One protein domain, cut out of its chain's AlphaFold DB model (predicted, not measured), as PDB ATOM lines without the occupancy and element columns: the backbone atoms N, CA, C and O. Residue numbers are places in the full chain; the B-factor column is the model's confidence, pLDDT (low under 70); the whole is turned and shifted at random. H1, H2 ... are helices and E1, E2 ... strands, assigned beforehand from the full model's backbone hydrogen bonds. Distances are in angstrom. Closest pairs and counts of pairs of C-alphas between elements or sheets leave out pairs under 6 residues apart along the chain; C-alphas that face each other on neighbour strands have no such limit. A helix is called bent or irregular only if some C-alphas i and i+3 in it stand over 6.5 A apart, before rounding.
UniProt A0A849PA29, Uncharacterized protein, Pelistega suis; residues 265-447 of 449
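AT A GLANCE: This is residues 265 to 447 of the 449 residues of an uncharacterized protein of Pelistega suis (UniProt A0A849PA29). A long, twisted sheet of seven strands has three helices over one face, H4 toward its E3 end and H1 and H5 toward its E7 end, while short H3 is over the opposite face. H2 packs on H4, and small H6 sits by H5. The printed part has 183 residues, running E1 H1 E2 H2 H3 E3 H4 E4 E5 E6 H5 E7 H6, of mixed class, helices and strands. The sheet's order is E3 E2 E4 E5 E6 E1 E7, antiparallel throughout. The whole is compact, with a radius of gyration of the C-alphas of 16.2 A and spans of 50 by 35 by 27 A.

IN THESE COORDINATES: Start with the sheet: E3 is residues 361 to 363, E2 305 to 312, E4 385 to 394, E5 399 to 403, E6 408 to 413, E1 272 to 278 and E7 434 to 438. Find C-alpha 385 at (-6.664, 13.364, -33.701); from there E4 runs 23.9 A to C-alpha 394 and bends by 65 degrees at residue 388. E2, 20.6 A, bends by 61 degrees at residue 309. H1, residues 284 to 303, spans 25.4 A from (3.069, 1.546, -21.934); it is irregular, C-alphas 296 and 299 being 9.2 A apart, with a kink of 93 degrees near residue 297. H4, residues 366 to 382, spans 24.5 A and is irregular, but only just: C-alphas 378 and 381 are 6.9 A apart. H2 is residues 323 to 334, H3 343 to 349, H5 419 to 428 and H6 440 to 445, ending at (-13.109, 21.133, 0.917).

HOW THE PARTS SIT: Look first at the meander E4 E5 E6, each strand the antiparallel neighbour of the one before, with hairpins E4 and E5, and E5 and E6: N 392 and O 401 are 2.7 A apart, N 400 and O 412 2.9 A. Further along, N 411 and O 274 of E6 and E1 are within hydrogen-bond range at 2.8 A, and so are N 437 and O 275 of E7 and E1 at 2.8 A. On the other side of E4, N 309 and O 389 of E2 and E4 are 2.9 A apart, and N 308 and O 361 of E2 and E3 2.8 A. E3, H4, E4 and E6, H5, E7 are split strand-helix-strand units, two strands running the same way with another between them, both crossovers right-handed. H5 runs along the strands at a height over the sheet of 7.8 A. H1 touches H4 at a shallow tilt of 27 degrees, opposite ways, closest at C-alphas 302 and 366, 6.5 A. H4, with residues 371 to 375 alone, touches H2, closest at C-alphas 375 and 325, 6.0 A. H5 touches H6, closest at C-alphas 422 and 443, 7.0 A. H3 runs across the strands, 70 degrees to E4 on the local plane. Every O i to N i+4 pair is within hydrogen-bond range in H2, H3, H5 and H6, against 11 of 16 in H1 and 10 of 13 in H4.

THE WHOLE: The C-alphas of Ser 317 and Lys 447 are the two farthest apart, 52.1 A. The printed part has no cut, and the link H3 to E3, 11 residues, is long. Mean pLDDT of the printed part is 91.3; residues 316 to 318 are under 70.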
ATOM      1  N   ASP A 265     -10.715  24.978 -21.355       91.25
ATOM      2  CA  ASP A 265      -9.609  24.668 -20.448       91.25
ATOM      3  C   ASP A 265     -10.144  23.848 -19.273       91.25
ATOM      4  O   ASP A 265     -10.705  24.382 -18.313       91.25
ATOM      5  N   LEU A 266      -9.947  22.532 -19.330       93.88
ATOM      6  CA  LEU A 266     -10.490  21.609 -18.336       93.88
ATOM      7  C   LEU A 266      -9.954  21.873 -16.919       93.88
ATOM      8  O   LEU A 266     -10.639  21.517 -15.956       93.88
ATOM      9  N   ARG A 267      -8.802  22.547 -16.766       93.56
ATOM     10  CA  ARG A 267      -8.252  22.951 -15.457       93.56
ATOM     11  C   ARG A 267      -9.015  24.122 -14.833       93.56
ATOM     12  O   ARG A 267      -8.969  24.299 -13.622       93.56
ATOM     13  N   GLN A 268      -9.749  24.888 -15.638       94.38
ATOM     14  CA  GLN A 268     -10.643  25.960 -15.184       94.38
ATOM     15  C   GLN A 268     -12.067  25.465 -14.894       94.38
ATOM     16  O   GLN A 268     -12.954  26.267 -14.598       94.38
ATOM     17  N   SER A 269     -12.313  24.155 -14.988       95.19
ATOM     18  CA  SER A 269     -13.603  23.568 -14.626       95.19
ATOM     19  C   SER A 269     -13.956  23.862 -13.169       95.19
ATOM     20  O   SER A 269     -13.094  23.902 -12.286       95.19
ATOM     21  N   GLN A 270     -15.249  24.025 -12.898       91.94
ATOM     22  CA  GLN A 270     -15.735  24.179 -11.536       91.94
ATOM     23  C   GLN A 270     -15.393  22.918 -10.737       91.94
ATOM     24  O   GLN A 270     -15.730  21.812 -11.153       91.94
ATOM     25  N   CYS A 271     -14.755  23.093  -9.578       92.50
ATOM     26  CA  CYS A 271     -14.299  21.987  -8.732       92.50
ATOM     27  C   CYS A 271     -13.301  21.051  -9.443       92.50
ATOM     28  O   CYS A 271     -13.353  19.829  -9.265       92.50
ATOM     29  N   TRP A 272     -12.380  21.614 -10.237       97.25
ATOM     30  CA  TRP A 272     -11.179  20.893 -10.650       97.25
ATOM     31  C   TRP A 272     -10.414  20.412  -9.412       97.25
ATOM     32  O   TRP A 272     -10.159  21.176  -8.482       97.25
ATOM     33  N   VAL A 273     -10.112  19.117  -9.371       97.81
ATOM     34  CA  VAL A 273      -9.549  18.460  -8.186       97.81
ATOM     35  C   VAL A 273      -8.035  18.339  -8.291       97.81
ATOM     36  O   VAL A 273      -7.336  18.399  -7.281       97.81
ATOM     37  N   GLY A 274      -7.527  18.133  -9.502       97.50
ATOM     38  CA  GLY A 274      -6.120  17.863  -9.744       97.50
ATOM     39  C   GLY A 274      -5.902  16.954 -10.946       97.50
ATOM     40  O   GLY A 274      -6.812  16.706 -11.742       97.50
ATOM     41  N   SER A 275      -4.693  16.423 -11.066       97.75
ATOM     42  CA  SER A 275      -4.335  15.448 -12.091       97.75
ATOM     43  C   SER A 275      -3.249  14.498 -11.609       97.75
ATOM     44  O   SER A 275      -2.549  14.768 -10.635       97.75
ATOM     45  N   PHE A 276      -3.103  13.373 -12.298       97.19
ATOM     46  CA  PHE A 276      -1.896  12.563 -12.221       97.19
ATOM     47  C   PHE A 276      -1.330  12.340 -13.620       97.19
ATOM     48  O   PHE A 276      -2.077  12.286 -14.599       97.19
ATOM     49  N   SER A 277      -0.010  12.224 -13.704       96.50
ATOM     50  CA  SER A 277       0.724  12.041 -14.954       96.50
ATOM     51  C   SER A 277       1.887  11.077 -14.779       96.50
ATOM     52  O   SER A 277       2.432  10.922 -13.680       96.50
ATOM     53  N   ALA A 278       2.245  10.399 -15.865       96.19
ATOM     54  CA  ALA A 278       3.386   9.504 -15.901       96.19
ATOM     55  C   ALA A 278       4.684  10.310 -15.768       96.19
ATOM     56  O   ALA A 278       4.850  11.374 -16.362       96.19
ATOM     57  N   LYS A 279       5.653   9.781 -15.016       94.38
ATOM     58  CA  LYS A 279       6.995  10.381 -14.902       94.38
ATOM     59  C   LYS A 279       7.814  10.223 -16.184       94.38
ATOM     60  O   LYS A 279       8.793  10.941 -16.388       94.38
ATOM     61  N   HIS A 280       7.427   9.274 -17.033       91.31
ATOM     62  CA  HIS A 280       8.051   8.982 -18.314       91.31
ATOM     63  C   HIS A 280       6.977   8.896 -19.399       91.31
ATOM     64  O   HIS A 280       5.957   8.242 -19.211       91.31
ATOM     65  N   GLN A 281       7.223   9.528 -20.548       86.31
ATOM     66  CA  GLN A 281       6.317   9.499 -21.700       86.31
ATOM     67  C   GLN A 281       6.509   8.209 -22.525       86.31
ATOM     68  O   GLN A 281       6.880   8.254 -23.695       86.31
ATOM     69  N   ASP A 282       6.318   7.048 -21.891       89.62
ATOM     70  CA  ASP A 282       6.271   5.742 -22.564       89.62
ATOM     71  C   ASP A 282       4.806   5.383 -22.852       89.62
ATOM     72  O   ASP A 282       3.941   5.499 -21.987       89.62
ATOM     73  N   VAL A 283       4.525   4.915 -24.068       86.94
ATOM     74  CA  VAL A 283       3.202   4.431 -24.491       86.94
ATOM     75  C   VAL A 283       2.642   3.379 -23.531       86.94
ATOM     76  O   VAL A 283       1.436   3.345 -23.295       86.94
ATOM     77  N   LYS A 284       3.495   2.539 -22.933       91.56
ATOM     78  CA  LYS A 284       3.069   1.546 -21.934       91.56
ATOM     79  C   LYS A 284       2.410   2.180 -20.712       91.56
ATOM     80  O   LYS A 284       1.589   1.533 -20.065       91.56
ATOM     81  N   GLU A 285       2.722   3.436 -20.406       95.25
ATOM     82  CA  GLU A 285       2.096   4.149 -19.296       95.25
ATOM     83  C   GLU A 285       0.638   4.524 -19.576       95.25
ATOM     84  O   GLU A 285      -0.120   4.718 -18.629       95.25
ATOM     85  N   ILE A 286       0.192   4.527 -20.840       94.75
ATOM     86  CA  ILE A 286      -1.236   4.661 -21.179       94.75
ATOM     87  C   ILE A 286      -2.010   3.467 -20.610       94.75
ATOM     88  O   ILE A 286      -3.035   3.641 -19.953       94.75
ATOM     89  N   GLU A 287      -1.497   2.251 -20.812       94.38
ATOM     90  CA  GLU A 287      -2.104   1.028 -20.278       94.38
ATOM     91  C   GLU A 287      -2.119   1.035 -18.748       94.38
ATOM     92  O   GLU A 287      -3.147   0.746 -18.137       94.38
ATOM     93  N   ASN A 288      -1.018   1.455 -18.124       96.19
ATOM     94  CA  ASN A 288      -0.929   1.548 -16.669       96.19
ATOM     95  C   ASN A 288      -1.890   2.600 -16.093       96.19
ATOM     96  O   ASN A 288      -2.549   2.336 -15.089       96.19
ATOM     97  N   ALA A 289      -2.025   3.766 -16.734       96.38
ATOM     98  CA  ALA A 289      -2.961   4.806 -16.311       96.38
ATOM     99  C   ALA A 289      -4.420   4.332 -16.409       96.38
ATOM    100  O   ALA A 289      -5.214   4.567 -15.496       96.38
ATOM    101  N   MET A 290      -4.768   3.626 -17.491       94.38
ATOM    102  CA  MET A 290      -6.090   3.017 -17.652       94.38
ATOM    103  C   MET A 290      -6.345   1.927 -16.612       94.38
ATOM    104  O   MET A 290      -7.444   1.863 -16.062       94.38
ATOM    105  N   GLN A 291      -5.338   1.107 -16.302       94.94
ATOM    106  CA  GLN A 291      -5.449   0.079 -15.272       94.94
ATOM    107  C   GLN A 291      -5.677   0.697 -13.888       94.94
ATOM    108  O   GLN A 291      -6.559   0.240 -13.175       94.94
ATOM    109  N   LEU A 292      -4.980   1.782 -13.527       96.06
ATOM    110  CA  LEU A 292      -5.215   2.488 -12.260       96.06
ATOM    111  C   LEU A 292      -6.650   3.023 -12.149       96.06
ATOM    112  O   LEU A 292      -7.271   2.915 -11.090       96.06
ATOM    113  N   MET A 293      -7.195   3.570 -13.241       95.06
ATOM    114  CA  MET A 293      -8.603   3.971 -13.300       95.06
ATOM    115  C   MET A 293      -9.522   2.764 -13.055       95.06
ATOM    116  O   MET A 293     -10.412   2.821 -12.208       95.06
ATOM    117  N   GLN A 294      -9.298   1.662 -13.772       92.94
ATOM    118  CA  GLN A 294     -10.103   0.447 -13.642       92.94
ATOM    119  C   GLN A 294      -9.992  -0.184 -12.251       92.94
ATOM    120  O   GLN A 294     -11.003  -0.609 -11.708       92.94
ATOM    121  N   ASP A 295      -8.813  -0.197 -11.638       95.31
ATOM    122  CA  ASP A 295      -8.589  -0.766 -10.309       95.31
ATOM    123  C   ASP A 295      -9.290   0.053  -9.221       95.31
ATOM    124  O   ASP A 295      -9.892  -0.512  -8.307       95.31
ATOM    125  N   PHE A 296      -9.252   1.387  -9.324       96.00
ATOM    126  CA  PHE A 296      -9.890   2.260  -8.343       96.00
ATOM    127  C   PHE A 296     -11.417   2.225  -8.440       96.00
ATOM    128  O   PHE A 296     -12.110   2.093  -7.428       96.00
ATOM    129  N   PHE A 297     -11.958   2.343  -9.656       93.19
ATOM    130  CA  PHE A 297     -13.406   2.332  -9.866       93.19
ATOM    131  C   PHE A 297     -13.984   0.908  -9.924       93.19
ATOM    132  O   PHE A 297     -15.196   0.738  -9.780       93.19
ATOM    133  N   ALA A 298     -13.132  -0.113 -10.037       86.56
ATOM    134  CA  ALA A 298     -13.473  -1.532 -10.091       86.56
ATOM    135  C   ALA A 298     -14.629  -1.803 -11.072       86.56
ATOM    136  O   ALA A 298     -14.652  -1.290 -12.186       86.56
ATOM    137  N   SER A 299     -15.643  -2.562 -10.647       73.62
ATOM    138  CA  SER A 299     -16.827  -2.892 -11.452       73.62
ATOM    139  C   SER A 299     -17.756  -1.704 -11.753       73.62
ATOM    140  O   SER A 299     -18.861  -1.917 -12.241       73.62
ATOM    141  N   LYS A 300     -17.381  -0.466 -11.403       83.06
ATOM    142  CA  LYS A 300     -18.168   0.746 -11.690       83.06
ATOM    143  C   LYS A 300     -17.733   1.443 -12.974       83.06
ATOM    144  O   LYS A 300     -18.214   2.532 -13.264       83.06
ATOM    145  N   THR A 301     -16.832   0.853 -13.756       77.44
ATOM    146  CA  THR A 301     -16.481   1.370 -15.086       77.44
ATOM    147  C   THR A 301     -17.708   1.474 -15.992       77.44
ATOM    148  O   THR A 301     -17.827   2.431 -16.746       77.44
ATOM    149  N   ASP A 302     -18.686   0.582 -15.833       81.75
ATOM    150  CA  ASP A 302     -19.947   0.621 -16.587       81.75
ATOM    151  C   ASP A 302     -20.841   1.822 -16.216       81.75
ATOM    152  O   ASP A 302     -21.810   2.112 -16.914       81.75
ATOM    153  N   ASP A 303     -20.518   2.554 -15.141       86.94
ATOM    154  CA  ASP A 303     -21.196   3.804 -14.784       86.94
ATOM    155  C   ASP A 303     -20.661   5.019 -15.563       86.94
ATOM    156  O   ASP A 303     -21.179   6.124 -15.375       86.94
ATOM    157  N   PHE A 304     -19.616   4.850 -16.382       93.75
ATOM    158  CA  PHE A 304     -19.035   5.919 -17.189       93.75
ATOM    159  C   PHE A 304     -19.567   5.918 -18.621       93.75
ATOM    160  O   PHE A 304     -19.769   4.874 -19.238       93.75
ATOM    161  N   PHE A 305     -19.691   7.117 -19.180       94.75
ATOM    162  CA  PHE A 305     -19.754   7.356 -20.619       94.75
ATOM    163  C   PHE A 305     -18.691   8.384 -21.000       94.75
ATOM    164  O   PHE A 305     -18.164   9.084 -20.136       94.75
ATOM    165  N   VAL A 306     -18.385   8.506 -22.288       96.12
ATOM    166  CA  VAL A 306     -17.442   9.516 -22.781       96.12
ATOM    167  C   VAL A 306     -18.172  10.622 -23.518       96.12
ATOM    168  O   VAL A 306     -18.970  10.354 -24.410       96.12
ATOM    169  N   LEU A 307     -17.871  11.862 -23.144       96.75
ATOM    170  CA  LEU A 307     -18.159  13.068 -23.905       96.75
ATOM    171  C   LEU A 307     -16.902  13.435 -24.697       96.75
ATOM    172  O   LEU A 307     -15.841  13.634 -24.103       96.75
ATOM    173  N   SER A 308     -17.002  13.533 -26.019       95.88
ATOM    174  CA  SER A 308     -15.897  13.956 -26.879       95.88
ATOM    175  C   SER A 308     -16.288  15.111 -27.799       95.88
ATOM    176  O   SER A 308     -17.417  15.194 -28.276       95.88
ATOM    177  N   ALA A 309     -15.328  15.989 -28.079       95.69
ATOM    178  CA  ALA A 309     -15.333  16.862 -29.245       95.69
ATOM    179  C   ALA A 309     -13.962  16.747 -29.904       95.69
ATOM    180  O   ALA A 309     -13.055  17.545 -29.673       95.69
ATOM    181  N   LEU A 310     -13.819  15.669 -30.673       95.12
ATOM    182  CA  LEU A 310     -12.596  15.279 -31.356       95.12
ATOM    183  C   LEU A 310     -12.888  15.166 -32.845       95.12
ATOM    184  O   LEU A 310     -13.951  14.676 -33.236       95.12
ATOM    185  N   ALA A 311     -11.940  15.600 -33.661       94.62
ATOM    186  CA  ALA A 311     -12.000  15.473 -35.103       94.62
ATOM    187  C   ALA A 311     -10.803  14.693 -35.637       94.62
ATOM    188  O   ALA A 311      -9.780  14.550 -34.968       94.62
ATOM    189  N   TYR A 312     -10.940  14.184 -36.853       92.00
ATOM    190  CA  TYR A 312      -9.867  13.502 -37.554       92.00
ATOM    191  C   TYR A 312      -9.433  14.285 -38.788       92.00
ATOM    192  O   TYR A 312     -10.248  14.906 -39.475       92.00
ATOM    193  N   GLU A 313      -8.140  14.213 -39.093       82.31
ATOM    194  CA  GLU A 313      -7.589  14.663 -40.367       82.31
ATOM    195  C   GLU A 313      -7.067  13.433 -41.120       82.31
ATOM    196  O   GLU A 313      -6.322  12.620 -40.565       82.31
ATOM    197  N   ASP A 314      -7.470  13.243 -42.380       73.25
ATOM    198  CA  ASP A 314      -7.062  12.079 -43.180       73.25
ATOM    199  C   ASP A 314      -5.604  12.219 -43.666       73.25
ATOM    200  O   ASP A 314      -5.311  12.437 -44.840       73.25
ATOM    201  N   LYS A 315      -4.670  12.091 -42.718       72.75
ATOM    202  CA  LYS A 315      -3.209  12.102 -42.907       72.75
ATOM    203  C   LYS A 315      -2.550  10.771 -42.530       72.75
ATOM    204  O   LYS A 315      -1.335  10.703 -42.367       72.75
ATOM    205  N   THR A 316      -3.325   9.692 -42.407       66.38
ATOM    206  CA  THR A 316      -2.845   8.380 -41.928       66.38
ATOM    207  C   THR A 316      -1.702   7.799 -42.761       66.38
ATOM    208  O   THR A 316      -0.852   7.101 -42.223       66.38
ATOM    209  N   SER A 317      -1.604   8.140 -44.048       63.69
ATOM    210  CA  SER A 317      -0.500   7.725 -44.929       63.69
ATOM    211  C   SER A 317       0.865   8.332 -44.573       63.69
ATOM    212  O   SER A 317       1.876   7.920 -45.139       63.69
ATOM    213  N   GLN A 318       0.911   9.307 -43.660       67.50
ATOM    214  CA  GLN A 318       2.116  10.065 -43.308       67.50
ATOM    215  C   GLN A 318       2.733   9.643 -41.966       67.50
ATOM    216  O   GLN A 318       3.787  10.163 -41.599       67.50
ATOM    217  N   VAL A 319       2.115   8.706 -41.237       72.69
ATOM    218  CA  VAL A 319       2.554   8.301 -39.893       72.69
ATOM    219  C   VAL A 319       2.656   6.780 -39.799       72.69
ATOM    220  O   VAL A 319       1.739   6.060 -40.178       72.69
ATOM    221  N   SER A 320       3.773   6.279 -39.264       79.88
ATOM    222  CA  SER A 320       3.914   4.862 -38.915       79.88
ATOM    223  C   SER A 320       3.256   4.618 -37.556       79.88
ATOM    224  O   SER A 320       3.810   4.989 -36.524       79.88
ATOM    225  N   VAL A 321       2.071   4.010 -37.568       82.75
ATOM    226  CA  VAL A 321       1.270   3.665 -36.385       82.75
ATOM    227  C   VAL A 321       0.979   2.163 -36.412       82.75
ATOM    228  O   VAL A 321       0.928   1.571 -37.488       82.75
ATOM    229  N   ASP A 322       0.821   1.552 -35.237       86.06
ATOM    230  CA  ASP A 322       0.404   0.153 -35.100       86.06
ATOM    231  C   ASP A 322      -0.939  -0.108 -35.818       86.06
ATOM    232  O   ASP A 322      -1.861   0.711 -35.749       86.06
ATOM    233  N   GLU A 323      -1.048  -1.247 -36.507       87.56
ATOM    234  CA  GLU A 323      -2.243  -1.644 -37.260       87.56
ATOM    235  C   GLU A 323      -3.481  -1.746 -36.352       87.56
ATOM    236  O   GLU A 323      -4.557  -1.294 -36.740       87.56
ATOM    237  N   GLU A 324      -3.330  -2.224 -35.112       89.19
ATOM    238  CA  GLU A 324      -4.439  -2.301 -34.157       89.19
ATOM    239  C   GLU A 324      -4.961  -0.904 -33.790       89.19
ATOM    240  O   GLU A 324      -6.172  -0.683 -33.700       89.19
ATOM    241  N   VAL A 325      -4.066   0.071 -33.619       89.94
ATOM    242  CA  VAL A 325      -4.450   1.455 -33.302       89.94
ATOM    243  C   VAL A 325      -5.153   2.110 -34.493       89.94
ATOM    244  O   VAL A 325      -6.139   2.825 -34.298       89.94
ATOM    245  N   LEU A 326      -4.704   1.836 -35.722       88.44
ATOM    246  CA  LEU A 326      -5.368   2.308 -36.941       88.44
ATOM    247  C   LEU A 326      -6.765   1.694 -37.112       88.44
ATOM    248  O   LEU A 326      -7.709   2.413 -37.440       88.44
ATOM    249  N   ASP A 327      -6.932   0.408 -36.806       90.06
ATOM    250  CA  ASP A 327      -8.246  -0.240 -36.802       90.06
ATOM    251  C   ASP A 327      -9.203   0.428 -35.800       90.06
ATOM    252  O   ASP A 327     -10.381   0.644 -36.104       90.06
ATOM    253  N   ARG A 328      -8.712   0.800 -34.608       91.44
ATOM    254  CA  ARG A 328      -9.507   1.551 -33.617       91.44
ATOM    255  C   ARG A 328      -9.824   2.969 -34.067       91.44
ATOM    256  O   ARG A 328     -10.927   3.443 -33.805       91.44
ATOM    257  N   TYR A 329      -8.896   3.628 -34.747       91.75
ATOM    258  CA  TYR A 329      -9.106   4.954 -35.317       91.75
ATOM    259  C   TYR A 329     -10.218   4.945 -36.372       91.75
ATOM    260  O   TYR A 329     -11.142   5.752 -36.294       91.75
ATOM    261  N   GLU A 330     -10.206   3.983 -37.297       90.62
ATOM    262  CA  GLU A 330     -11.271   3.834 -38.297       90.62
ATOM    263  C   GLU A 330     -12.618   3.459 -37.666       90.62
ATOM    264  O   GLU A 330     -13.658   3.992 -38.062       90.62
ATOM    265  N   GLN A 331     -12.619   2.607 -36.635       90.12
ATOM    266  CA  GLN A 331     -13.830   2.339 -35.852       90.12
ATOM    267  C   GLN A 331     -14.370   3.625 -35.218       90.12
ATOM    268  O   GLN A 331     -15.557   3.906 -35.345       90.12
ATOM    269  N   ALA A 332     -13.514   4.445 -34.608       91.88
ATOM    270  CA  ALA A 332     -13.926   5.686 -33.963       91.88
ATOM    271  C   ALA A 332     -14.537   6.709 -34.938       91.88
ATOM    272  O   ALA A 332     -15.456   7.438 -34.554       91.88
ATOM    273  N   LYS A 333     -14.084   6.742 -36.201       91.12
ATOM    274  CA  LYS A 333     -14.739   7.518 -37.271       91.12
ATOM    275  C   LYS A 333     -16.131   6.970 -37.581       91.12
ATOM    276  O   LYS A 333     -17.103   7.718 -37.624       91.12
ATOM    277  N   GLN A 334     -16.238   5.654 -37.775       87.19
ATOM    278  CA  GLN A 334     -17.495   4.989 -38.138       87.19
ATOM    279  C   GLN A 334     -18.565   5.117 -37.051       87.19
ATOM    280  O   GLN A 334     -19.750   5.217 -37.364       87.19
ATOM    281  N   THR A 335     -18.163   5.130 -35.780       85.12
ATOM    282  CA  THR A 335     -19.079   5.295 -34.650       85.12
ATOM    283  C   THR A 335     -19.404   6.754 -34.335       85.12
ATOM    284  O   THR A 335     -20.269   7.005 -33.505       85.12
ATOM    285  N   GLY A 336     -18.730   7.725 -34.960       87.00
ATOM    286  CA  GLY A 336     -18.900   9.148 -34.656       87.00
ATOM    287  C   GLY A 336     -18.238   9.595 -33.348       87.00
ATOM    288  O   GLY A 336     -18.556  10.666 -32.841       87.00
ATOM    289  N   PHE A 337     -17.316   8.799 -32.790       91.31
ATOM    290  CA  PHE A 337     -16.464   9.249 -31.684       91.31
ATOM    291  C   PHE A 337     -15.477  10.330 -32.155       91.31
ATOM    292  O   PHE A 337     -15.231  11.297 -31.430       91.31
ATOM    293  N   LEU A 338     -14.946  10.159 -33.373       93.12
ATOM    294  CA  LEU A 338     -14.221  11.177 -34.133       93.12
ATOM    295  C   LEU A 338     -15.122  11.702 -35.251       93.12
ATOM    296  O   LEU A 338     -15.656  10.916 -36.035       93.12
ATOM    297  N   GLN A 339     -15.251  13.021 -35.359       92.38
ATOM    298  CA  GLN A 339     -15.988  13.663 -36.449       92.38
ATOM    299  C   GLN A 339     -15.054  14.159 -37.556       92.38
ATOM    300  O   GLN A 339     -13.857  14.355 -37.339       92.38
ATOM    301  N   ALA A 340     -15.593  14.376 -38.754       91.44
ATOM    302  CA  ALA A 340     -14.827  15.013 -39.816       91.44
ATOM    303  C   ALA A 340     -14.435  16.436 -39.394       91.44
ATOM    304  O   ALA A 340     -15.237  17.165 -38.807       91.44
ATOM    305  N   LEU A 341     -13.202  16.830 -39.696       92.50
ATOM    306  CA  LEU A 341     -12.722  18.178 -39.422       92.50
ATOM    307  C   LEU A 341     -13.451  19.201 -40.309       92.50
ATOM    308  O   LEU A 341     -13.446  19.070 -41.532       92.50
ATOM    309  N   THR A 342     -14.053  20.221 -39.694       92.69
ATOM    310  CA  THR A 342     -14.704  21.343 -40.396       92.69
ATOM    311  C   THR A 342     -13.996  22.664 -40.107       92.69
ATOM    312  O   THR A 342     -13.241  22.778 -39.135       92.69
ATOM    313  N   ASP A 343     -14.262  23.684 -40.925       92.81
ATOM    314  CA  ASP A 343     -13.708  25.029 -40.733       92.81
ATOM    315  C   ASP A 343     -14.158  25.647 -39.400       92.81
ATOM    316  O   ASP A 343     -13.372  26.313 -38.724       92.81
ATOM    317  N   GLU A 344     -15.393  25.386 -38.968       91.88
ATOM    318  CA  GLU A 344     -15.911  25.845 -37.676       91.88
ATOM    319  C   GLU A 344     -15.190  25.165 -36.509       91.88
ATOM    320  O   GLU A 344     -14.846  25.826 -35.526       91.88
ATOM    321  N   PHE A 345     -14.931  23.858 -36.616       93.06
ATOM    322  CA  PHE A 345     -14.188  23.113 -35.597       93.06
ATOM    323  C   PHE A 345     -12.740  23.620 -35.498       93.06
ATOM    324  O   PHE A 345     -12.235  23.872 -34.402       93.06
ATOM    325  N   LEU A 346     -12.091  23.865 -36.644       92.50
ATOM    326  CA  LEU A 346     -10.762  24.480 -36.716       92.50
ATOM    327  C   LEU A 346     -10.737  25.893 -36.125       92.50
ATOM    328  O   LEU A 346      -9.806  26.241 -35.396       92.50
ATOM    329  N   SER A 347     -11.749  26.705 -36.428       92.44
ATOM    330  CA  SER A 347     -11.894  28.055 -35.887       92.44
ATOM    331  C   SER A 347     -11.971  28.038 -34.358       92.44
ATOM    332  O   SER A 347     -11.320  28.857 -33.704       92.44
ATOM    333  N   TRP A 348     -12.701  27.078 -33.781       91.00
ATOM    334  CA  TRP A 348     -12.789  26.915 -32.330       91.00
ATOM    335  C   TRP A 348     -11.432  26.554 -31.716       91.00
ATOM    336  O   TRP A 348     -10.972  27.260 -30.821       91.00
ATOM    337  N   ILE A 349     -10.745  25.531 -32.232       90.19
ATOM    338  CA  ILE A 349      -9.432  25.112 -31.700       90.19
ATOM    339  C   ILE A 349      -8.395  26.234 -31.787       90.19
ATOM    340  O   ILE A 349      -7.531  26.369 -30.925       90.19
ATOM    341  N   GLN A 350      -8.479  27.074 -32.818       90.81
ATOM    342  CA  GLN A 350      -7.604  28.236 -32.983       90.81
ATOM    343  C   GLN A 350      -7.988  29.424 -32.082       90.81
ATOM    344  O   GLN A 350      -7.380  30.488 -32.197       90.81
ATOM    345  N   GLY A 351      -9.009  29.282 -31.229       89.06
ATOM    346  CA  GLY A 351      -9.517  30.335 -30.350       89.06
ATOM    347  C   GLY A 351     -10.205  31.486 -31.091       89.06
ATOM    348  O   GLY A 351     -10.349  32.573 -30.537       89.06
ATOM    349  N   LYS A 352     -10.599  31.281 -32.354       90.00
ATOM    350  CA  LYS A 352     -11.242  32.299 -33.206       90.00
ATOM    351  C   LYS A 352     -12.763  32.296 -33.093       90.00
ATOM    352  O   LYS A 352     -13.397  33.283 -33.458       90.00
ATOM    353  N   SER A 353     -13.351  31.210 -32.599       87.38
ATOM    354  CA  SER A 353     -14.789  31.093 -32.355       87.38
ATOM    355  C   SER A 353     -15.090  30.374 -31.045       87.38
ATOM    356  O   SER A 353     -14.225  29.737 -30.445       87.38
ATOM    357  N   GLN A 354     -16.341  30.486 -30.602       85.56
ATOM    358  CA  GLN A 354     -16.843  29.789 -29.422       85.56
ATOM    359  C   GLN A 354     -17.006  28.287 -29.689       85.56
ATOM    360  O   GLN A 354     -17.166  27.858 -30.835       85.56
ATOM    361  N   PHE A 355     -16.995  27.501 -28.611       88.38
ATOM    362  CA  PHE A 355     -17.356  26.090 -28.658       88.38
ATOM    363  C   PHE A 355     -18.844  25.949 -28.997       88.38
ATOM    364  O   PHE A 355     -19.692  26.554 -28.342       88.38
ATOM    365  N   LEU A 356     -19.171  25.110 -29.979       88.38
ATOM    366  CA  LEU A 356     -20.551  24.847 -30.384       88.38
ATOM    367  C   LEU A 356     -20.991  23.450 -29.951       88.38
ATOM    368  O   LEU A 356     -20.252  22.478 -30.086       88.38
ATOM    369  N   TYR A 357     -22.242  23.335 -29.499       90.56
ATOM    370  CA  TYR A 357     -22.827  22.065 -29.048       90.56
ATOM    371  C   TYR A 357     -22.746  20.947 -30.096       90.56
ATOM    372  O   TYR A 357     -22.653  19.777 -29.740       90.56
ATOM    373  N   GLN A 358     -22.768  21.302 -31.383       91.62
ATOM    374  CA  GLN A 358     -22.723  20.358 -32.499       91.62
ATOM    375  C   GLN A 358     -21.434  19.529 -32.530       91.62
ATOM    376  O   GLN A 358     -21.422  18.450 -33.107       91.62
ATOM    377  N   PHE A 359     -20.365  19.997 -31.883       93.25
ATOM    378  CA  PHE A 359     -19.111  19.258 -31.805       93.25
ATOM    379  C   PHE A 359     -19.150  18.112 -30.788       93.25
ATOM    380  O   PHE A 359     -18.229  17.297 -30.778       93.25
ATOM    381  N   ILE A 360     -20.180  18.056 -29.933       95.06
ATOM    382  CA  ILE A 360     -20.299  17.091 -28.841       95.06
ATOM    383  C   ILE A 360     -20.812  15.750 -29.363       95.06
ATOM    384  O   ILE A 360     -21.889  15.658 -29.959       95.06
ATOM    385  N   ASN A 361     -20.081  14.698 -29.014       95.19
ATOM    386  CA  ASN A 361     -20.490  13.312 -29.154       95.19
ATOM    387  C   ASN A 361     -20.493  12.635 -27.778       95.19
ATOM    388  O   ASN A 361     -19.601  12.853 -26.959       95.19
ATOM    389  N   PHE A 362     -21.488  11.795 -27.524       95.50
ATOM    390  CA  PHE A 362     -21.558  10.924 -26.355       95.50
ATOM    391  C   PHE A 362     -21.300   9.484 -26.782       95.50
ATOM    392  O   PHE A 362     -21.802   9.079 -27.820       95.50
ATOM    393  N   THR A 363     -20.559   8.693 -26.008       94.12
ATOM    394  CA  THR A 363     -20.335   7.259 -26.263       94.12
ATOM    395  C   THR A 363     -20.506   6.474 -24.970       94.12
ATOM    396  O   THR A 363     -19.782   6.712 -24.005       94.12
ATOM    397  N   PHE A 364     -21.458   5.541 -24.947       90.94
ATOM    398  CA  PHE A 364     -21.891   4.863 -23.716       90.94
ATOM    399  C   PHE A 364     -21.366   3.433 -23.557       90.94
ATOM    400  O   PHE A 364     -21.411   2.885 -22.461       90.94
ATOM    401  N   ASN A 365     -20.876   2.803 -24.625       87.69
ATOM    402  CA  ASN A 365     -20.417   1.419 -24.559       87.69
ATOM    403  C   ASN A 365     -18.928   1.345 -24.167       87.69
ATOM    404  O   ASN A 365     -18.064   1.803 -24.917       87.69
ATOM    405  N   ALA A 366     -18.637   0.749 -23.005       86.44
ATOM    406  CA  ALA A 366     -17.283   0.601 -22.464       86.44
ATOM    407  C   ALA A 366     -16.340  -0.200 -23.364       86.44
ATOM    408  O   ALA A 366     -15.154   0.124 -23.436       86.44
ATOM    409  N   GLU A 367     -16.865  -1.167 -24.121       85.69
ATOM    410  CA  GLU A 367     -16.086  -1.922 -25.110       85.69
ATOM    411  C   GLU A 367     -15.532  -1.026 -26.224       85.69
ATOM    412  O   GLU A 367     -14.529  -1.369 -26.845       85.69
ATOM    413  N   TYR A 368     -16.156   0.132 -26.460       86.31
ATOM    414  CA  TYR A 368     -15.725   1.102 -27.462       86.31
ATOM    415  C   TYR A 368     -14.962   2.261 -26.834       86.31
ATOM    416  O   TYR A 368     -13.849   2.568 -27.262       86.31
ATOM    417  N   TYR A 369     -15.515   2.903 -25.800       89.44
ATOM    418  CA  TYR A 369     -14.910   4.135 -25.303       89.44
ATOM    419  C   TYR A 369     -13.557   3.897 -24.616       89.44
ATOM    420  O   TYR A 369     -12.687   4.756 -24.716       89.44
ATOM    421  N   VAL A 370     -13.331   2.748 -23.962       90.94
ATOM    422  CA  VAL A 370     -12.034   2.446 -23.324       90.94
ATOM    423  C   VAL A 370     -10.926   2.344 -24.384       90.94
ATOM    424  O   VAL A 370      -9.938   3.077 -24.265       90.94
ATOM    425  N   PRO A 371     -11.066   1.522 -25.448       92.12
ATOM    426  CA  PRO A 371     -10.129   1.546 -26.569       92.12
ATOM    427  C   PRO A 371     -10.005   2.911 -27.245       92.12
ATOM    428  O   PRO A 371      -8.904   3.279 -27.644       92.12
ATOM    429  N   PHE A 372     -11.090   3.681 -27.369       93.19
ATOM    430  CA  PHE A 372     -11.035   4.987 -28.029       93.19
ATOM    431  C   PHE A 372     -10.267   6.038 -27.229       93.19
ATOM    432  O   PHE A 372      -9.486   6.787 -27.810       93.19
ATOM    433  N   VAL A 373     -10.420   6.068 -25.905       94.00
ATOM    434  CA  VAL A 373      -9.631   6.948 -25.031       94.00
ATOM    435  C   VAL A 373      -8.143   6.602 -25.131       94.00
ATOM    436  O   VAL A 373      -7.325   7.498 -25.336       94.00
ATOM    437  N   LYS A 374      -7.792   5.309 -25.082       93.50
ATOM    438  CA  LYS A 374      -6.408   4.834 -25.274       93.50
ATOM    439  C   LYS A 374      -5.841   5.241 -26.631       93.50
ATOM    440  O   LYS A 374      -4.745   5.789 -26.710       93.50
ATOM    441  N   MET A 375      -6.608   4.997 -27.692       93.06
ATOM    442  CA  MET A 375      -6.249   5.345 -29.065       93.06
ATOM    443  C   MET A 375      -6.047   6.854 -29.218       93.06
ATOM    444  O   MET A 375      -5.059   7.269 -29.811       93.06
ATOM    445  N   MET A 376      -6.894   7.683 -28.604       92.88
ATOM    446  CA  MET A 376      -6.701   9.133 -28.594       92.88
ATOM    447  C   MET A 376      -5.410   9.533 -27.870       92.88
ATOM    448  O   MET A 376      -4.615  10.281 -28.436       92.88
ATOM    449  N   MET A 377      -5.149   8.993 -26.673       92.12
ATOM    450  CA  MET A 377      -3.906   9.259 -25.933       92.12
ATOM    451  C   MET A 377      -2.661   8.867 -26.739       92.12
ATOM    452  O   MET A 377      -1.671   9.593 -26.729       92.12
ATOM    453  N   TYR A 378      -2.730   7.750 -27.471       91.56
ATOM    454  CA  TYR A 378      -1.654   7.288 -28.346       91.56
ATOM    455  C   TYR A 378      -1.470   8.199 -29.566       91.56
ATOM    456  O   TYR A 378      -0.344   8.512 -29.939       91.56
ATOM    457  N   LEU A 379      -2.559   8.606 -30.226       90.19
ATOM    458  CA  LEU A 379      -2.508   9.306 -31.514       90.19
ATOM    459  C   LEU A 379      -2.351  10.824 -31.401       90.19
ATOM    460  O   LEU A 379      -1.964  11.462 -32.384       90.19
ATOM    461  N   LYS A 380      -2.620  11.411 -30.232       86.81
ATOM    462  CA  LYS A 380      -2.501  12.857 -30.004       86.81
ATOM    463  C   LYS A 380      -1.095  13.403 -30.335       86.81
ATOM    464  O   LYS A 380      -1.021  14.363 -31.101       86.81
ATOM    465  N   PRO A 381       0.028  12.780 -29.909       86.12
ATOM    466  CA  PRO A 381       1.377  13.208 -30.308       86.12
ATOM    467  C   PRO A 381       1.645  13.139 -31.819       86.12
ATOM    468  O   PRO A 381       2.511  13.848 -32.330       86.12
ATOM    469  N   HIS A 382       0.902  12.297 -32.542       84.94
ATOM    470  CA  HIS A 382       1.023  12.115 -33.988       84.94
ATOM    471  C   HIS A 382       0.143  13.071 -34.807       84.94
ATOM    472  O   HIS A 382       0.191  13.020 -36.034       84.94
ATOM    473  N   GLN A 383      -0.652  13.931 -34.155       85.69
ATOM    474  CA  GLN A 383      -1.551  14.901 -34.800       85.69
ATOM    475  C   GLN A 383      -2.595  14.269 -35.741       85.69
ATOM    476  O   GLN A 383      -3.088  14.924 -36.655       85.69
ATOM    477  N   LEU A 384      -2.941  12.994 -35.529       87.88
ATOM    478  CA  LEU A 384      -4.014  12.325 -36.281       87.88
ATOM    479  C   LEU A 384      -5.401  12.627 -35.698       87.88
ATOM    480  O   LEU A 384      -6.393  12.638 -36.421       87.88
ATOM    481  N   VAL A 385      -5.460  12.899 -34.393       90.62
ATOM    482  CA  VAL A 385      -6.664  13.364 -33.701       90.62
ATOM    483  C   VAL A 385      -6.494  14.844 -33.381       90.62
ATOM    484  O   VAL A 385      -5.464  15.258 -32.851       90.62
ATOM    485  N   VAL A 386      -7.511  15.630 -33.718       91.00
ATOM    486  CA  VAL A 386      -7.549  17.080 -33.556       91.00
ATOM    487  C   VAL A 386      -8.596  17.443 -32.498       91.00
ATOM    488  O   VAL A 386      -9.712  16.922 -32.514       91.00
ATOM    489  N   GLY A 387      -8.249  18.369 -31.605       89.00
ATOM    490  CA  GLY A 387      -9.071  18.767 -30.459       89.00
ATOM    491  C   GLY A 387      -8.657  18.052 -29.172       89.00
ATOM    492  O   GLY A 387      -7.971  17.033 -29.203       89.00
ATOM    493  N   ASP A 388      -9.081  18.608 -28.037       85.62
ATOM    494  CA  ASP A 388      -8.611  18.185 -26.708       85.62
ATOM    495  C   ASP A 388      -9.734  17.726 -25.770       85.62
ATOM    496  O   ASP A 388      -9.472  17.248 -24.665       85.62
ATOM    497  N   LEU A 389     -10.996  17.840 -26.193       94.25
ATOM    498  CA  LEU A 389     -12.124  17.492 -25.342       94.25
ATOM    499  C   LEU A 389     -12.426  15.994 -25.436       94.25
ATOM    500  O   LEU A 389     -13.061  15.526 -26.382       94.25
ATOM    501  N   CYS A 390     -12.007  15.252 -24.417       96.00
ATOM    502  CA  CYS A 390     -12.376  13.859 -24.193       96.00
ATOM    503  C   CYS A 390     -12.524  13.626 -22.688       96.00
ATOM    504  O   CYS A 390     -11.540  13.659 -21.954       96.00
ATOM    505  N   VAL A 391     -13.754  13.438 -22.217       97.12
ATOM    506  CA  VAL A 391     -14.068  13.396 -20.787       97.12
ATOM    507  C   VAL A 391     -14.906  12.161 -20.485       97.12
ATOM    508  O   VAL A 391     -16.022  12.027 -20.980       97.12
ATOM    509  N   LEU A 392     -14.379  11.265 -19.655       97.12
ATOM    510  CA  LEU A 392     -15.136  10.179 -19.045       97.12
ATOM    511  C   LEU A 392     -15.965  10.750 -17.896       97.12
ATOM    512  O   LEU A 392     -15.419  11.353 -16.979       97.12
ATOM    513  N   ILE A 393     -17.275  10.550 -17.919       96.88
ATOM    514  CA  ILE A 393     -18.211  11.102 -16.942       96.88
ATOM    515  C   ILE A 393     -18.956   9.954 -16.276       96.88
ATOM    516  O   ILE A 393     -19.588   9.160 -16.966       96.88
ATOM    517  N   SER A 394     -18.945   9.911 -14.942       95.12
ATOM    518  CA  SER A 394     -19.831   9.041 -14.168       95.12
ATOM    519  C   SER A 394     -20.894   9.866 -13.438       95.12
ATOM    520  O   SER A 394     -20.595  10.517 -12.430       95.12
ATOM    521  N   PRO A 395     -22.163   9.827 -13.890       91.88
ATOM    522  CA  PRO A 395     -23.265  10.513 -13.222       91.88
ATOM    523  C   PRO A 395     -23.514  10.030 -11.802       91.88
ATOM    524  O   PRO A 395     -23.805  10.832 -10.919       91.88
ATOM    525  N   LYS A 396     -23.400   8.723 -11.559       90.62
ATOM    526  CA  LYS A 396     -23.655   8.152 -10.231       90.62
ATOM    527  C   LYS A 396     -22.589   8.572  -9.225       90.62
ATOM    528  O   LYS A 396     -22.911   8.812  -8.066       90.62
ATOM    529  N   LEU A 397     -21.340   8.662  -9.677       93.00
ATOM    530  CA  LEU A 397     -20.205   9.050  -8.845       93.00
ATOM    531  C   LEU A 397     -19.973  10.566  -8.809       93.00
ATOM    532  O   LEU A 397     -19.159  11.017  -8.012       93.00
ATOM    533  N   GLN A 398     -20.678  11.337  -9.650       93.75
ATOM    534  CA  GLN A 398     -20.516  12.788  -9.802       93.75
ATOM    535  C   GLN A 398     -19.047  13.180 -10.032       93.75
ATOM    536  O   GLN A 398     -18.533  14.127  -9.441       93.75
ATOM    537  N   ILE A 399     -18.365  12.450 -10.916       96.50
ATOM    538  CA  ILE A 399     -16.955  12.669 -11.246       96.50
ATOM    539  C   ILE A 399     -16.746  12.651 -12.757       96.50
ATOM    540  O   ILE A 399     -17.400  11.893 -13.480       96.50
ATOM    541  N   ALA A 400     -15.823  13.486 -13.218       97.69
ATOM    542  CA  ALA A 400     -15.321  13.494 -14.576       97.69
ATOM    543  C   ALA A 400     -13.800  13.301 -14.579       97.69
ATOM    544  O   ALA A 400     -13.087  13.892 -13.767       97.69
ATOM    545  N   LEU A 401     -13.319  12.478 -15.504       97.56
ATOM    546  CA  LEU A 401     -11.909  12.208 -15.754       97.56
ATOM    547  C   LEU A 401     -11.600  12.582 -17.199       97.56
ATOM    548  O   LEU A 401     -12.399  12.293 -18.082       97.56
ATOM    549  N   TYR A 402     -10.454  13.185 -17.469       96.88
ATOM    550  CA  TYR A 402     -10.049  13.504 -18.838       96.88
ATOM    551  C   TYR A 402      -8.574  13.175 -19.041       96.88
ATOM    552  O   TYR A 402      -7.791  13.393 -18.113       96.88
ATOM    553  N   PRO A 403      -8.164  12.649 -20.206       94.25
ATOM    554  CA  PRO A 403      -6.759  12.393 -20.473       94.25
ATOM    555  C   PRO A 403      -5.929  13.670 -20.341       94.25
ATOM    556  O   PRO A 403      -6.236  14.691 -20.955       94.25
ATOM    557  N   HIS A 404      -4.899  13.615 -19.504       86.88
ATOM    558  CA  HIS A 404      -4.000  14.739 -19.255       86.88
ATOM    559  C   HIS A 404      -2.857  14.760 -20.279       86.88
ATOM    560  O   HIS A 404      -2.507  13.725 -20.844       86.88
ATOM    561  N   ASP A 405      -2.236  15.926 -20.470       76.44
ATOM    562  CA  ASP A 405      -1.218  16.163 -21.508       76.44
ATOM    563  C   ASP A 405       0.019  15.242 -21.416       76.44
ATOM    564  O   ASP A 405       0.672  14.991 -22.424       76.44
ATOM    565  N   ASP A 406       0.306  14.687 -20.234       79.12
ATOM    566  CA  ASP A 406       1.523  13.920 -19.914       79.12
ATOM    567  C   ASP A 406       1.239  12.445 -19.558       79.12
ATOM    568  O   ASP A 406       1.858  11.891 -18.654       79.12
ATOM    569  N   ILE A 407       0.282  11.812 -20.248       90.44
ATOM    570  CA  ILE A 407      -0.176  10.426 -20.007       90.44
ATOM    571  C   ILE A 407      -0.690  10.230 -18.570       90.44
ATOM    572  O   ILE A 407       0.053  10.006 -17.619       90.44
ATOM    573  N   GLY A 408      -2.006  10.286 -18.407       94.75
ATOM    574  CA  GLY A 408      -2.687  10.140 -17.124       94.75
ATOM    575  C   GLY A 408      -4.064  10.781 -17.189       94.75
ATOM    576  O   GLY A 408      -4.592  10.970 -18.286       94.75
ATOM    577  N   PHE A 409      -4.632  11.152 -16.041       97.44
ATOM    578  CA  PHE A 409      -5.946  11.796 -15.990       97.44
ATOM    579  C   PHE A 409      -5.955  13.052 -15.129       97.44
ATOM    580  O   PHE A 409      -5.425  13.072 -14.018       97.44
ATOM    581  N   GLY A 410      -6.626  14.086 -15.628       97.75
ATOM    582  CA  GLY A 410      -7.174  15.149 -14.801       97.75
ATOM    583  C   GLY A 410      -8.540  14.760 -14.242       97.75
ATOM    584  O   GLY A 410      -9.236  13.914 -14.806       97.75
ATOM    585  N   VAL A 411      -8.905  15.365 -13.114       98.19
ATOM    586  CA  VAL A 411     -10.073  14.988 -12.313       98.19
ATOM    587  C   VAL A 411     -10.903  16.223 -11.985       98.19
ATOM    588  O   VAL A 411     -10.380  17.226 -11.499       98.19
ATOM    589  N   ILE A 412     -12.211  16.137 -12.217       98.06
ATOM    590  CA  ILE A 412     -13.187  17.196 -11.947       98.06
ATOM    591  C   ILE A 412     -14.329  16.599 -11.121       98.06
ATOM    592  O   ILE A 412     -14.893  15.566 -11.489       98.06
ATOM    593  N   ALA A 413     -14.699  17.252 -10.020       96.56
ATOM    594  CA  ALA A 413     -15.913  16.909  -9.286       96.56
ATOM    595  C   ALA A 413     -17.131  17.578  -9.943       96.56
ATOM    596  O   ALA A 413     -17.147  18.781 -10.203       96.56
ATOM    597  N   LEU A 414     -18.174  16.798 -10.220       94.56
ATOM    598  CA  LEU A 414     -19.397  17.276 -10.877       94.56
ATOM    599  C   LEU A 414     -20.451  17.778  -9.885       94.56
ATOM    600  O   LEU A 414     -21.459  18.351 -10.297       94.56
ATOM    601  N   ASP A 415     -20.170  17.666  -8.590       90.62
ATOM    602  CA  ASP A 415     -20.868  18.358  -7.518       90.62
ATOM    603  C   ASP A 415     -19.885  19.171  -6.645       90.62
ATOM    604  O   ASP A 415     -18.747  19.431  -7.035       90.62
ATOM    605  N   ASP A 416     -20.350  19.680  -5.506       90.06
ATOM    606  CA  ASP A 416     -19.525  20.478  -4.590       90.06
ATOM    607  C   ASP A 416     -18.667  19.607  -3.642       90.06
ATOM    608  O   ASP A 416     -18.131  20.117  -2.660       90.06
ATOM    609  N   ASN A 417     -18.559  18.293  -3.888       92.31
ATOM    610  CA  ASN A 417     -17.819  17.354  -3.050       92.31
ATOM    611  C   ASN A 417     -16.608  16.751  -3.798       92.31
ATOM    612  O   ASN A 417     -16.737  15.739  -4.488       92.31
ATOM    613  N   PRO A 418     -15.389  17.285  -3.599       95.56
ATOM    614  CA  PRO A 418     -14.197  16.798  -4.294       95.56
ATOM    615  C   PRO A 418     -13.610  15.500  -3.714       95.56
ATOM    616  O   PRO A 418     -12.604  15.007  -4.224       95.56
ATOM    617  N   THR A 419     -14.193  14.939  -2.648       96.44
ATOM    618  CA  THR A 419     -13.582  13.859  -1.850       96.44
ATOM    619  C   THR A 419     -13.210  12.635  -2.681       96.44
ATOM    620  O   THR A 419     -12.066  12.191  -2.613       96.44
ATOM    621  N   LEU A 420     -14.120  12.134  -3.523       96.12
ATOM    622  CA  LEU A 420     -13.850  10.957  -4.357       96.12
ATOM    623  C   LEU A 420     -12.692  11.200  -5.339       96.12
ATOM    624  O   LEU A 420     -11.860  10.320  -5.550       96.12
ATOM    625  N   GLY A 421     -12.605  12.406  -5.908       97.44
ATOM    626  CA  GLY A 421     -11.503  12.778  -6.792       97.44
ATOM    627  C   GLY A 421     -10.162  12.851  -6.057       97.44
ATOM    628  O   GLY A 421      -9.154  12.367  -6.564       97.44
ATOM    629  N   VAL A 422     -10.148  13.393  -4.834       98.06
ATOM    630  CA  VAL A 422      -8.946  13.438  -3.984       98.06
ATOM    631  C   VAL A 422      -8.491  12.024  -3.608       98.06
ATOM    632  O   VAL A 422      -7.293  11.737  -3.622       98.06
ATOM    633  N   GLU A 423      -9.425  11.131  -3.277       97.69
ATOM    634  CA  GLU A 423      -9.134   9.722  -2.990       97.69
ATOM    635  C   GLU A 423      -8.533   9.001  -4.198       97.69
ATOM    636  O   GLU A 423      -7.538   8.290  -4.038       97.69
ATOM    637  N   PHE A 424      -9.080   9.234  -5.394       97.81
ATOM    638  CA  PHE A 424      -8.553   8.677  -6.638       97.81
ATOM    639  C   PHE A 424      -7.118   9.147  -6.910       97.81
ATOM    640  O   PHE A 424      -6.230   8.324  -7.123       97.81
ATOM    641  N   LEU A 425      -6.843  10.451  -6.808       98.25
ATOM    642  CA  LEU A 425      -5.492  10.985  -7.030       98.25
ATOM    643  C   LEU A 425      -4.471  10.437  -6.021       98.25
ATOM    644  O   LEU A 425      -3.362  10.071  -6.408       98.25
ATOM    645  N   ARG A 426      -4.852  10.300  -4.743       97.56
ATOM    646  CA  ARG A 426      -4.003   9.663  -3.715       97.56
ATOM    647  C   ARG A 426      -3.790   8.173  -3.948       97.56
ATOM    648  O   ARG A 426      -2.790   7.626  -3.493       97.56
ATOM    649  N   PHE A 427      -4.750   7.489  -4.566       97.88
ATOM    650  CA  PHE A 427      -4.573   6.102  -4.971       97.88
ATOM    651  C   PHE A 427      -3.524   6.004  -6.083       97.88
ATOM    652  O   PHE A 427      -2.576   5.239  -5.925       97.88
ATOM    653  N   CYS A 428      -3.636   6.830  -7.128       97.44
ATOM    654  CA  CYS A 428      -2.684   6.854  -8.243       97.44
ATOM    655  C   CYS A 428      -1.260   7.241  -7.811       97.44
ATOM    656  O   CYS A 428      -0.300   6.665  -8.305       97.44
ATOM    657  N   GLU A 429      -1.104   8.163  -6.853       96.25
ATOM    658  CA  GLU A 429       0.209   8.591  -6.334       96.25
ATOM    659  C   GLU A 429       1.018   7.458  -5.671       96.25
ATOM    660  O   GLU A 429       2.240   7.545  -5.558       96.25
ATOM    661  N   LYS A 430       0.359   6.376  -5.231       97.12
ATOM    662  CA  LYS A 430       1.048   5.210  -4.649       97.12
ATOM    663  C   LYS A 430       1.844   4.422  -5.684       97.12
ATOM    664  O   LYS A 430       2.715   3.644  -5.298       97.12
ATOM    665  N   ASP A 431       1.527   4.587  -6.962       97.44
ATOM    666  CA  ASP A 431       2.257   3.967  -8.051       97.44
ATOM    667  C   ASP A 431       3.488   4.809  -8.403       97.44
ATOM    668  O   ASP A 431       3.384   5.970  -8.801       97.44
ATOM    669  N   GLU A 432       4.680   4.225  -8.267       96.62
ATOM    670  CA  GLU A 432       5.938   4.949  -8.449       96.62
ATOM    671  C   GLU A 432       6.154   5.478  -9.873       96.62
ATOM    672  O   GLU A 432       6.978   6.379 -10.058       96.62
ATOM    673  N   ARG A 433       5.405   4.976 -10.864       96.75
ATOM    674  CA  ARG A 433       5.456   5.433 -12.261       96.75
ATOM    675  C   ARG A 433       4.783   6.788 -12.455       96.75
ATOM    676  O   ARG A 433       5.108   7.493 -13.410       96.75
ATOM    677  N   PHE A 434       3.901   7.182 -11.538       97.12
ATOM    678  CA  PHE A 434       3.081   8.381 -11.657       97.12
ATOM    679  C   PHE A 434       3.411   9.418 -10.580       97.12
ATOM    680  O   PHE A 434       3.977   9.130  -9.523       97.12
ATOM    681  N   SER A 435       3.078  10.669 -10.875       96.25
ATOM    682  CA  SER A 435       3.025  11.766  -9.911       96.25
ATOM    683  C   SER A 435       1.631  12.370  -9.917       96.25
ATOM    684  O   SER A 435       1.063  12.561 -10.991       96.25
ATOM    685  N   ALA A 436       1.099  12.692  -8.739       97.19
ATOM    686  CA  ALA A 436      -0.184  13.364  -8.602       97.19
ATOM    687  C   ALA A 436      -0.002  14.808  -8.124       97.19
ATOM    688  O   ALA A 436       0.845  15.115  -7.286       97.19
ATOM    689  N   HIS A 437      -0.841  15.690  -8.644       96.69
ATOM    690  CA  HIS A 437      -1.032  17.047  -8.174       96.69
ATOM    691  C   HIS A 437      -2.489  17.192  -7.736       96.69
ATOM    692  O   HIS A 437      -3.395  16.892  -8.509       96.69
ATOM    693  N   ILE A 438      -2.714  17.655  -6.506       97.25
ATOM    694  CA  ILE A 438      -4.054  17.883  -5.959       97.25
ATOM    695  C   ILE A 438      -4.190  19.365  -5.629       97.25
ATOM    696  O   ILE A 438      -3.346  19.921  -4.923       97.25
ATOM    697  N   ASP A 439      -5.265  19.975  -6.118       96.19
ATOM    698  CA  ASP A 439      -5.578  21.374  -5.874       96.19
ATOM    699  C   ASP A 439      -5.792  21.656  -4.374       96.19
ATOM    700  O   ASP A 439      -6.370  20.857  -3.621       96.19
ATOM    701  N   ALA A 440      -5.294  22.804  -3.916       92.25
ATOM    702  CA  ALA A 440      -5.311  23.162  -2.501       92.25
ATOM    703  C   ALA A 440      -6.733  23.407  -1.970       92.25
ATOM    704  O   ALA A 440      -7.027  23.046  -0.822       92.25
ATOM    705  N   ASP A 441      -7.618  23.981  -2.787       90.38
ATOM    706  CA  ASP A 441      -9.007  24.221  -2.410       90.38
ATOM    707  C   ASP A 441      -9.779  22.898  -2.365       90.38
ATOM    708  O   ASP A 441     -10.479  22.629  -1.384       90.38
ATOM    709  N   ALA A 442      -9.534  21.992  -3.317       89.44
ATOM    710  CA  ALA A 442     -10.092  20.638  -3.282       89.44
ATOM    711  C   ALA A 442      -9.669  19.853  -2.016       89.44
ATOM    712  O   ALA A 442     -10.489  19.197  -1.359       89.44
ATOM    713  N   LEU A 443      -8.401  19.959  -1.599       88.31
ATOM    714  CA  LEU A 443      -7.906  19.365  -0.347       88.31
ATOM    715  C   LEU A 443      -8.562  19.958   0.903       88.31
ATOM    716  O   LEU A 443      -8.748  19.254   1.899       88.31
ATOM    717  N   LYS A 444      -8.867  21.255   0.886       87.38
ATOM    718  CA  LYS A 444      -9.530  21.936   2.000       87.38
ATOM    719  C   LYS A 444     -10.995  21.527   2.099       87.38
ATOM    720  O   LYS A 444     -11.478  21.288   3.206       87.38
ATOM    721  N   ASP A 445     -11.682  21.435   0.969       84.62
ATOM    722  CA  ASP A 445     -13.109  21.133   0.917       84.62
ATOM    723  C   ASP A 445     -13.407  19.651   1.169       84.62
ATOM    724  O   ASP A 445     -14.358  19.345   1.885       84.62
ATOM    725  N   SER A 446     -12.526  18.735   0.747       82.12
ATOM    726  CA  SER A 446     -12.638  17.297   1.072       82.12
ATOM    727  C   SER A 446     -12.571  16.970   2.573       82.12
ATOM    728  O   SER A 446     -12.954  15.882   2.983       82.12
ATOM    729  N   LYS A 447     -12.092  17.893   3.421       78.75
ATOM    730  CA  LYS A 447     -12.043  17.719   4.887       78.75
ATOM    731  C   LYS A 447     -13.289  18.236   5.615       78.75
ATOM    732  O   LYS A 447     -13.361  18.107   6.836       78.75
TER     733      LYS A 447